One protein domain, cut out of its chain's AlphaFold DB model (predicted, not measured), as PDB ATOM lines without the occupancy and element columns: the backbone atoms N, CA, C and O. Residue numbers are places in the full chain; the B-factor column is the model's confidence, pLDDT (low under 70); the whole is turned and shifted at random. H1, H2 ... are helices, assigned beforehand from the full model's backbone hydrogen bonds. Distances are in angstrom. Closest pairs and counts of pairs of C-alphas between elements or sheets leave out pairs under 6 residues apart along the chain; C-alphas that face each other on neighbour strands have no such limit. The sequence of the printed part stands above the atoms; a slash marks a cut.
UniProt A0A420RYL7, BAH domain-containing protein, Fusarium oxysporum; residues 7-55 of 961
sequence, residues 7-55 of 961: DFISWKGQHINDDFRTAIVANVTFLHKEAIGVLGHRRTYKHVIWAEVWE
ATOM      1  N   ASP A   7       3.547 -59.919 -10.668       85.00
ATOM      2  CA  ASP A   7       2.860 -58.670 -10.320       85.00
ATOM      3  C   ASP A   7       2.233 -57.990 -11.543       85.00
ATOM      4  O   ASP A   7       1.117 -57.485 -11.468       85.00
ATOM      5  N   PHE A   8       2.907 -58.029 -12.700       84.12
ATOM      6  CA  PHE A   8       2.365 -57.487 -13.950       84.12
ATOM      7  C   PHE A   8       1.212 -58.342 -14.490       84.12
ATOM      8  O   PHE A   8       0.246 -57.795 -15.013       84.12
ATOM      9  N   ILE A   9       1.287 -59.669 -14.352       87.19
ATOM     10  CA  ILE A   9       0.196 -60.577 -14.738       87.19
ATOM     11  C   ILE A   9      -1.021 -60.358 -13.825       87.19
ATOM     12  O   ILE A   9      -2.135 -60.248 -14.327       87.19
ATOM     13  N   SER A  10      -0.802 -60.221 -12.515       86.69
ATOM     14  CA  SER A  10      -1.840 -59.910 -11.524       86.69
ATOM     15  C   SER A  10      -2.494 -58.549 -11.789       86.69
ATOM     16  O   SER A  10      -3.714 -58.455 -11.887       86.69
ATOM     17  N   TRP A  11      -1.690 -57.501 -11.999       85.12
ATOM     18  CA  TRP A  11      -2.172 -56.157 -12.328       85.12
ATOM     19  C   TRP A  11      -2.916 -56.111 -13.670       85.12
ATOM     20  O   TRP A  11      -3.997 -55.528 -13.754       85.12
ATOM     21  N   LYS A  12      -2.395 -56.771 -14.716       84.31
ATOM     22  CA  LYS A  12      -3.096 -56.874 -16.004       84.31
ATOM     23  C   LYS A  12      -4.412 -57.642 -15.854       84.31
ATOM     24  O   LYS A  12      -5.401 -57.225 -16.435       84.31
ATOM     25  N   GLY A  13      -4.448 -58.704 -15.048       84.81
ATOM     26  CA  GLY A  13      -5.662 -59.478 -14.767       84.81
ATOM     27  C   GLY A  13      -6.766 -58.709 -14.027       84.81
ATOM     28  O   GLY A  13      -7.892 -59.188 -13.980       84.81
ATOM     29  N   GLN A  14      -6.469 -57.528 -13.472       82.62
ATOM     30  CA  GLN A  14      -7.477 -56.620 -12.912       82.62
ATOM     31  C   GLN A  14      -8.138 -55.738 -13.983       82.62
ATOM     32  O   GLN A  14      -9.224 -55.227 -13.748       82.62
ATOM     33  N   HIS A  15      -7.503 -55.549 -15.144       80.56
ATOM     34  CA  HIS A  15      -8.009 -54.688 -16.211       80.56
ATOM     35  C   HIS A  15      -8.828 -55.506 -17.214       80.56
ATOM     36  O   HIS A  15      -8.394 -56.562 -17.668       80.56
ATOM     37  N   ILE A  16     -10.004 -54.993 -17.585       72.31
ATOM     38  CA  ILE A  16     -10.911 -55.655 -18.538       72.31
ATOM     39  C   ILE A  16     -10.319 -55.632 -19.963       72.31
ATOM     40  O   ILE A  16     -10.438 -56.601 -20.712       72.31
ATOM     41  N   ASN A  17      -9.624 -54.542 -20.311       79.31
ATOM     42  CA  ASN A  17      -9.133 -54.242 -21.657       79.31
ATOM     43  C   ASN A  17      -7.609 -54.006 -21.636       79.31
ATOM     44  O   ASN A  17      -7.043 -53.646 -20.605       79.31
ATOM     45  N   ASP A  18      -6.956 -54.081 -22.801       85.06
ATOM     46  CA  ASP A  18      -5.572 -53.598 -22.999       85.06
ATOM     47  C   ASP A  18      -5.477 -52.058 -23.176       85.06
ATOM     48  O   ASP A  18      -4.434 -51.525 -23.560       85.06
ATOM     49  N   ASP A  19      -6.558 -51.329 -22.870       87.19
ATOM     50  CA  ASP A  19      -6.568 -49.869 -22.765       87.19
ATOM     51  C   ASP A  19      -6.250 -49.430 -21.329       87.19
ATOM     52  O   ASP A  19      -7.057 -49.570 -20.409       87.19
ATOM     53  N   PHE A  20      -5.060 -48.860 -21.147       88.38
ATOM     54  CA  PHE A  20      -4.568 -48.388 -19.855       88.38
ATOM     55  C   PHE A  20      -4.675 -46.865 -19.679       88.38
ATOM     56  O   PHE A  20      -4.083 -46.323 -18.745       88.38
ATOM     57  N   ARG A  21      -5.393 -46.137 -20.550       90.62
ATOM     58  CA  ARG A  21      -5.441 -44.661 -20.505       90.62
ATOM     59  C   ARG A  21      -6.013 -44.129 -19.189       90.62
ATOM     60  O   ARG A  21      -5.449 -43.193 -18.624       90.62
ATOM     61  N   THR A  22      -7.051 -44.761 -18.642       90.12
ATOM     62  CA  THR A  22      -7.594 -44.431 -17.310       90.12
ATOM     63  C   THR A  22      -6.557 -44.634 -16.202       90.12
ATOM     64  O   THR A  22      -6.346 -43.733 -15.391       90.12
ATOM     65  N   ALA A  23      -5.835 -45.758 -16.212       88.06
ATOM     66  CA  ALA A  23      -4.770 -46.056 -15.252       88.06
ATOM     67  C   ALA A  23      -3.560 -45.105 -15.375       88.06
ATOM     68  O   ALA A  23      -2.981 -44.713 -14.359       88.06
ATOM     69  N   ILE A  24      -3.201 -44.684 -16.596       90.00
ATOM     70  CA  ILE A  24      -2.174 -43.660 -16.847       90.00
ATOM     71  C   ILE A  24      -2.603 -42.331 -16.228       90.00
ATOM     72  O   ILE A  24      -1.835 -41.728 -15.482       90.00
ATOM     73  N   VAL A  25      -3.832 -41.887 -16.489       91.62
ATOM     74  CA  VAL A  25      -4.347 -40.596 -16.007       91.62
ATOM     75  C   VAL A  25      -4.510 -40.581 -14.487       91.62
ATOM     76  O   VAL A  25      -4.119 -39.613 -13.834       91.62
ATOM     77  N   ALA A  26      -4.958 -41.691 -13.898       89.06
ATOM     78  CA  ALA A  26      -4.987 -41.906 -12.453       89.06
ATOM     79  C   ALA A  26      -3.595 -41.769 -11.791       89.06
ATOM     80  O   ALA A  26      -3.499 -41.411 -10.614       89.06
ATOM     81  N   ASN A  27      -2.506 -42.003 -12.529       89.88
ATOM     82  CA  ASN A  27      -1.132 -41.992 -12.016       89.88
ATOM     83  C   ASN A  27      -0.224 -40.952 -12.698       89.88
ATOM     84  O   ASN A  27       0.997 -40.991 -12.531       89.88
ATOM     85  N   VAL A  28      -0.794 -39.993 -13.436       91.75
ATOM     86  CA  VAL A  28      -0.051 -39.116 -14.358       91.75
ATOM     87  C   VAL A  28       1.065 -38.315 -13.673       91.75
ATOM     88  O   VAL A  28       2.169 -38.231 -14.203       91.75
ATOM     89  N   THR A  29       0.838 -37.827 -12.449       90.12
ATOM     90  CA  THR A  29       1.846 -37.113 -11.639       90.12
ATOM     91  C   THR A  29       3.060 -37.979 -11.308       90.12
ATOM     92  O   THR A  29       4.197 -37.511 -11.381       90.12
ATOM     93  N   PHE A  30       2.829 -39.246 -10.951       91.19
ATOM     94  CA  PHE A  30       3.899 -40.200 -10.673       91.19
ATOM     95  C   PHE A  30       4.651 -40.538 -11.963       91.19
ATOM     96  O   PHE A  30       5.869 -40.395 -12.018       91.19
ATOM     97  N   LEU A  31       3.926 -40.880 -13.032       92.44
ATOM     98  CA  LEU A  31       4.520 -41.216 -14.327       92.44
ATOM     99  C   LEU A  31       5.351 -40.059 -14.907       92.44
ATOM    100  O   LEU A  31       6.430 -40.303 -15.440       92.44
ATOM    101  N   HIS A  32       4.905 -38.809 -14.758       92.50
ATOM    102  CA  HIS A  32       5.659 -37.630 -15.193       92.50
ATOM    103  C   HIS A  32       6.958 -37.452 -14.390       92.50
ATOM    104  O   HIS A  32       8.025 -37.253 -14.977       92.50
ATOM    105  N   LYS A  33       6.905 -37.596 -13.057       94.25
ATOM    106  CA  LYS A  33       8.089 -37.564 -12.181       94.25
ATOM    107  C   LYS A  33       9.104 -38.645 -12.565       94.25
ATOM    108  O   LYS A  33      10.277 -38.332 -12.768       94.25
ATOM    109  N   GLU A  34       8.666 -39.896 -12.687       94.50
ATOM    110  CA  GLU A  34       9.559 -41.007 -13.032       94.50
ATOM    111  C   GLU A  34      10.109 -40.863 -14.457       94.50
ATOM    112  O   GLU A  34      11.290 -41.115 -14.689       94.50
ATOM    113  N   ALA A  35       9.320 -40.344 -15.405       92.69
ATOM    114  CA  ALA A  35       9.811 -40.020 -16.740       92.69
ATOM    115  C   ALA A  35      10.915 -38.948 -16.713       92.69
ATOM    116  O   ALA A  35      11.899 -39.096 -17.435       92.69
ATOM    117  N   ILE A  36      10.820 -37.898 -15.880       93.62
ATOM    118  CA  ILE A  36      11.932 -36.942 -15.674       93.62
ATOM    119  C   ILE A  36      13.176 -37.657 -15.129       93.62
ATOM    120  O   ILE A  36      14.273 -37.396 -15.625       93.62
ATOM    121  N   GLY A  37      13.018 -38.558 -14.155       93.62
ATOM    122  CA  GLY A  37      14.130 -39.319 -13.572       93.62
ATOM    123  C   GLY A  37      14.829 -40.254 -14.566       93.62
ATOM    124  O   GLY A  37      16.055 -40.310 -14.595       93.62
ATOM    125  N   VAL A  38      14.062 -40.953 -15.409       92.12
ATOM    126  CA  VAL A  38      14.570 -41.968 -16.352       92.12
ATOM    127  C   VAL A  38      15.048 -41.366 -17.677       92.12
ATOM    128  O   VAL A  38      16.085 -41.767 -18.203       92.12
ATOM    129  N   LEU A  39      14.300 -40.419 -18.253       91.81
ATOM    130  CA  LEU A  39      14.585 -39.858 -19.582       91.81
ATOM    131  C   LEU A  39      15.409 -38.564 -19.520       91.81
ATOM    132  O   LEU A  39      16.026 -38.179 -20.518       91.81
ATOM    133  N   GLY A  40      15.410 -37.888 -18.370       91.69
ATOM    134  CA  GLY A  40      15.934 -36.540 -18.207       91.69
ATOM    135  C   GLY A  40      14.976 -35.473 -18.749       91.69
ATOM    136  O   GLY A  40      14.379 -35.620 -19.818       91.69
ATOM    137  N   HIS A  41      14.895 -34.346 -18.034       88.69
ATOM    138  CA  HIS A  41      13.982 -33.215 -18.274       88.69
ATOM    139  C   HIS A  41      13.731 -32.912 -19.769       88.69
ATOM    140  O   HIS A  41      12.596 -32.943 -20.238       88.69
ATOM    141  N   ARG A  42      14.790 -32.690 -20.564       88.31
ATOM    142  CA  ARG A  42      14.678 -32.300 -21.986       88.31
ATOM    143  C   ARG A  42      14.009 -33.354 -22.881       88.31
ATOM    144  O   ARG A  42      13.447 -32.978 -23.907       88.31
ATOM    145  N   ARG A  43      14.103 -34.647 -22.553       87.38
ATOM    146  CA  ARG A  43      13.428 -35.715 -23.313       87.38
ATOM    147  C   ARG A  43      11.984 -35.876 -22.858       87.38
ATOM    148  O   ARG A  43      11.122 -36.024 -23.717       87.38
ATOM    149  N   THR A  44      11.716 -35.762 -21.556       87.88
ATOM    150  CA  THR A  44      10.353 -35.814 -21.008       87.88
ATOM    151  C   THR A  44       9.477 -34.729 -21.616       87.88
ATOM    152  O   THR A  44       8.516 -35.070 -22.289       87.88
ATOM    153  N   TYR A  45       9.868 -33.453 -21.532       83.94
ATOM    154  CA  TYR A  45       9.104 -32.325 -22.101       83.94
ATOM    155  C   TYR A  45       8.899 -32.381 -23.628       83.94
ATOM    156  O   TYR A  45       8.080 -31.650 -24.170       83.94
ATOM    157  N   LYS A  46       9.643 -33.226 -24.352       85.94
ATOM    158  CA  LYS A  46       9.455 -33.437 -25.798       85.94
ATOM    159  C   LYS A  46       8.546 -34.619 -26.137       85.94
ATOM    160  O   LYS A  46       8.266 -34.839 -27.312       85.94
ATOM    161  N   HIS A  47       8.125 -35.408 -25.151       87.62
ATOM    162  CA  HIS A  47       7.288 -36.575 -25.384       87.62
ATOM    163  C   HIS A  47       5.817 -36.165 -25.527       87.62
ATOM    164  O   HIS A  47       5.235 -35.582 -24.614       87.62
ATOM    165  N   VAL A  48       5.210 -36.515 -26.666       86.38
ATOM    166  CA  VAL A  48       3.912 -35.984 -27.127       86.38
ATOM    167  C   VAL A  48       2.780 -36.168 -26.109       86.38
ATOM    168  O   VAL A  48       1.953 -35.276 -25.959       86.38
ATOM    169  N   ILE A  49       2.789 -37.273 -25.349       88.94
ATOM    170  CA  ILE A  49       1.759 -37.581 -24.340       88.94
ATOM    171  C   ILE A  49       1.529 -36.443 -23.331       88.94
ATOM    172  O   ILE A  49       0.396 -36.205 -22.926       88.94
ATOM    173  N   TRP A  50       2.570 -35.702 -22.931       92.44
ATOM    174  CA  TRP A  50       2.427 -34.670 -21.900       92.44
ATOM    175  C   TRP A  50       1.701 -33.434 -22.422       92.44
ATOM    176  O   TRP A  50       0.951 -32.825 -21.663       92.44
ATOM    177  N   ALA A  51       1.814 -33.134 -23.720       91.19
ATOM    178  CA  ALA A  51       1.005 -32.103 -24.362       91.19
ATOM    179  C   ALA A  51      -0.501 -32.423 -24.290       91.19
ATOM    180  O   ALA A  51      -1.322 -31.510 -24.308       91.19
ATOM    181  N   GLU A  52      -0.864 -33.705 -24.176       89.69
ATOM    182  CA  GLU A  52      -2.250 -34.176 -24.102       89.69
ATOM    183  C   GLU A  52      -2.767 -34.306 -22.662       89.69
ATOM    184  O   GLU A  52      -3.861 -33.830 -22.369       89.69
ATOM    185  N   VAL A  53      -1.994 -34.925 -21.755       92.31
ATOM    186  CA  VAL A  53      -2.482 -35.304 -20.409       92.31
ATOM    187  C   VAL A  53      -1.970 -34.439 -19.251       92.31
ATOM    188  O   VAL A  53      -2.420 -34.629 -18.120       92.31
ATOM    189  N   TRP A  54      -1.024 -33.526 -19.493       92.44
ATOM    190  CA  TRP A  54      -0.339 -32.765 -18.435       92.44
ATOM    191  C   TRP A  54      -0.301 -31.253 -18.689       92.44
ATOM    192  O   TRP A  54      -0.690 -30.472 -17.825       92.44
ATOM    193  N   GLU A  55       0.143 -30.838 -19.876       91.75
ATOM    194  CA  GLU A  55       0.279 -29.430 -20.268       91.75
ATOM    195  C   GLU A  55      -0.976 -28.870 -20.952       91.75
ATOM    196  O   GLU A  55      -1.201 -27.663 -20.902       91.75
TER     197      GLU A  55
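AT A GLANCE: This is residues 7 to 55 of the 961 residues of the protein "BAH domain-containing protein" of Fusarium oxysporum (UniProt A0A420RYL7). What shape does the printed part make? It is a loose string of small helices whose later part folds back on itself as an open U: H3, the longest helix, makes one limb, H4 sits at the turn, and H5 comes back so that Val 53 is near Val 28 of H3 and Val 25 of H2. H1 is set off by itself at the other end of the longest axis, joined to H2 by residues 15 to 20. What is it made of, and how large is it? The printed part has 49 residues with five named helices, H1 to H5 in that order, and no named strand; its class is all helix. It is loose, with a radius of gyration of the C-alphas of 12.5 A, and elongated, spanning 35 by 21 by 14 A.

HOW THE PARTS SIT: Where do the first two helices stand? H1, residues 7 to 14, and H2, residues 21 to 26, are apart. What is near H3? H3, residues 28 to 39, is close to but not clearly touching H2, about perpendicular at 82 degrees, the closest C-alphas being those of Ile 24 and Leu 31, 7.6 A apart. With its residues 32 to 36 alone, H3 touches H4, residues 41 to 44, where the closest C-alphas, those of Ile 36 and Thr 44, are 5.7 A apart. How does H5 return? H5, residues 48 to 53, runs opposite ways to H3 at a shallow tilt of 21 degrees, close but not clearly touching, with the closest C-alphas, those of Val 28 and Val 53, 7.6 A apart. H5 is also close to but not clearly touching H2, at a steep tilt of 61 degrees, the same way, the closest C-alphas being those of Val 25 and Val 53, 7.1 A apart. H4 and H5 are only just apart, at 8.1 A. What do the backbones show? Every O i to N i+4 pair is within hydrogen-bond range in H1, H2 and H3; in H5 it is 1 of 2, and H4 is too short for such a pair.

IN THESE COORDINATES: Where does H1 lie? It begins at C-alpha 7, at (2.860, -58.670, -10.320), and measures 10.9 A from first to last C-alpha. Where is the longest helix? H3 begins at C-alpha 28, at (-0.051, -39.116, -14.358), and measures 15.6 A. How long are the others, and where does the last one end? H2 measures 8.5 A, H4 5.2 A and H5 9.3 A. H5 ends at C-alpha 53, at (-2.482, -35.304, -20.409).

THE WHOLE: How far does it reach? The two C-alphas farthest apart are those of Ile 16 and Arg 42, 34.8 A. Is it unbroken? The printed part has no cut; the links H2 to H3, H3 to H4 and H4 to H5 are tight, and H1 to H2 is short. How sure is the model? The mean pLDDT of the printed part is 88.6, and no printed residue is under 70.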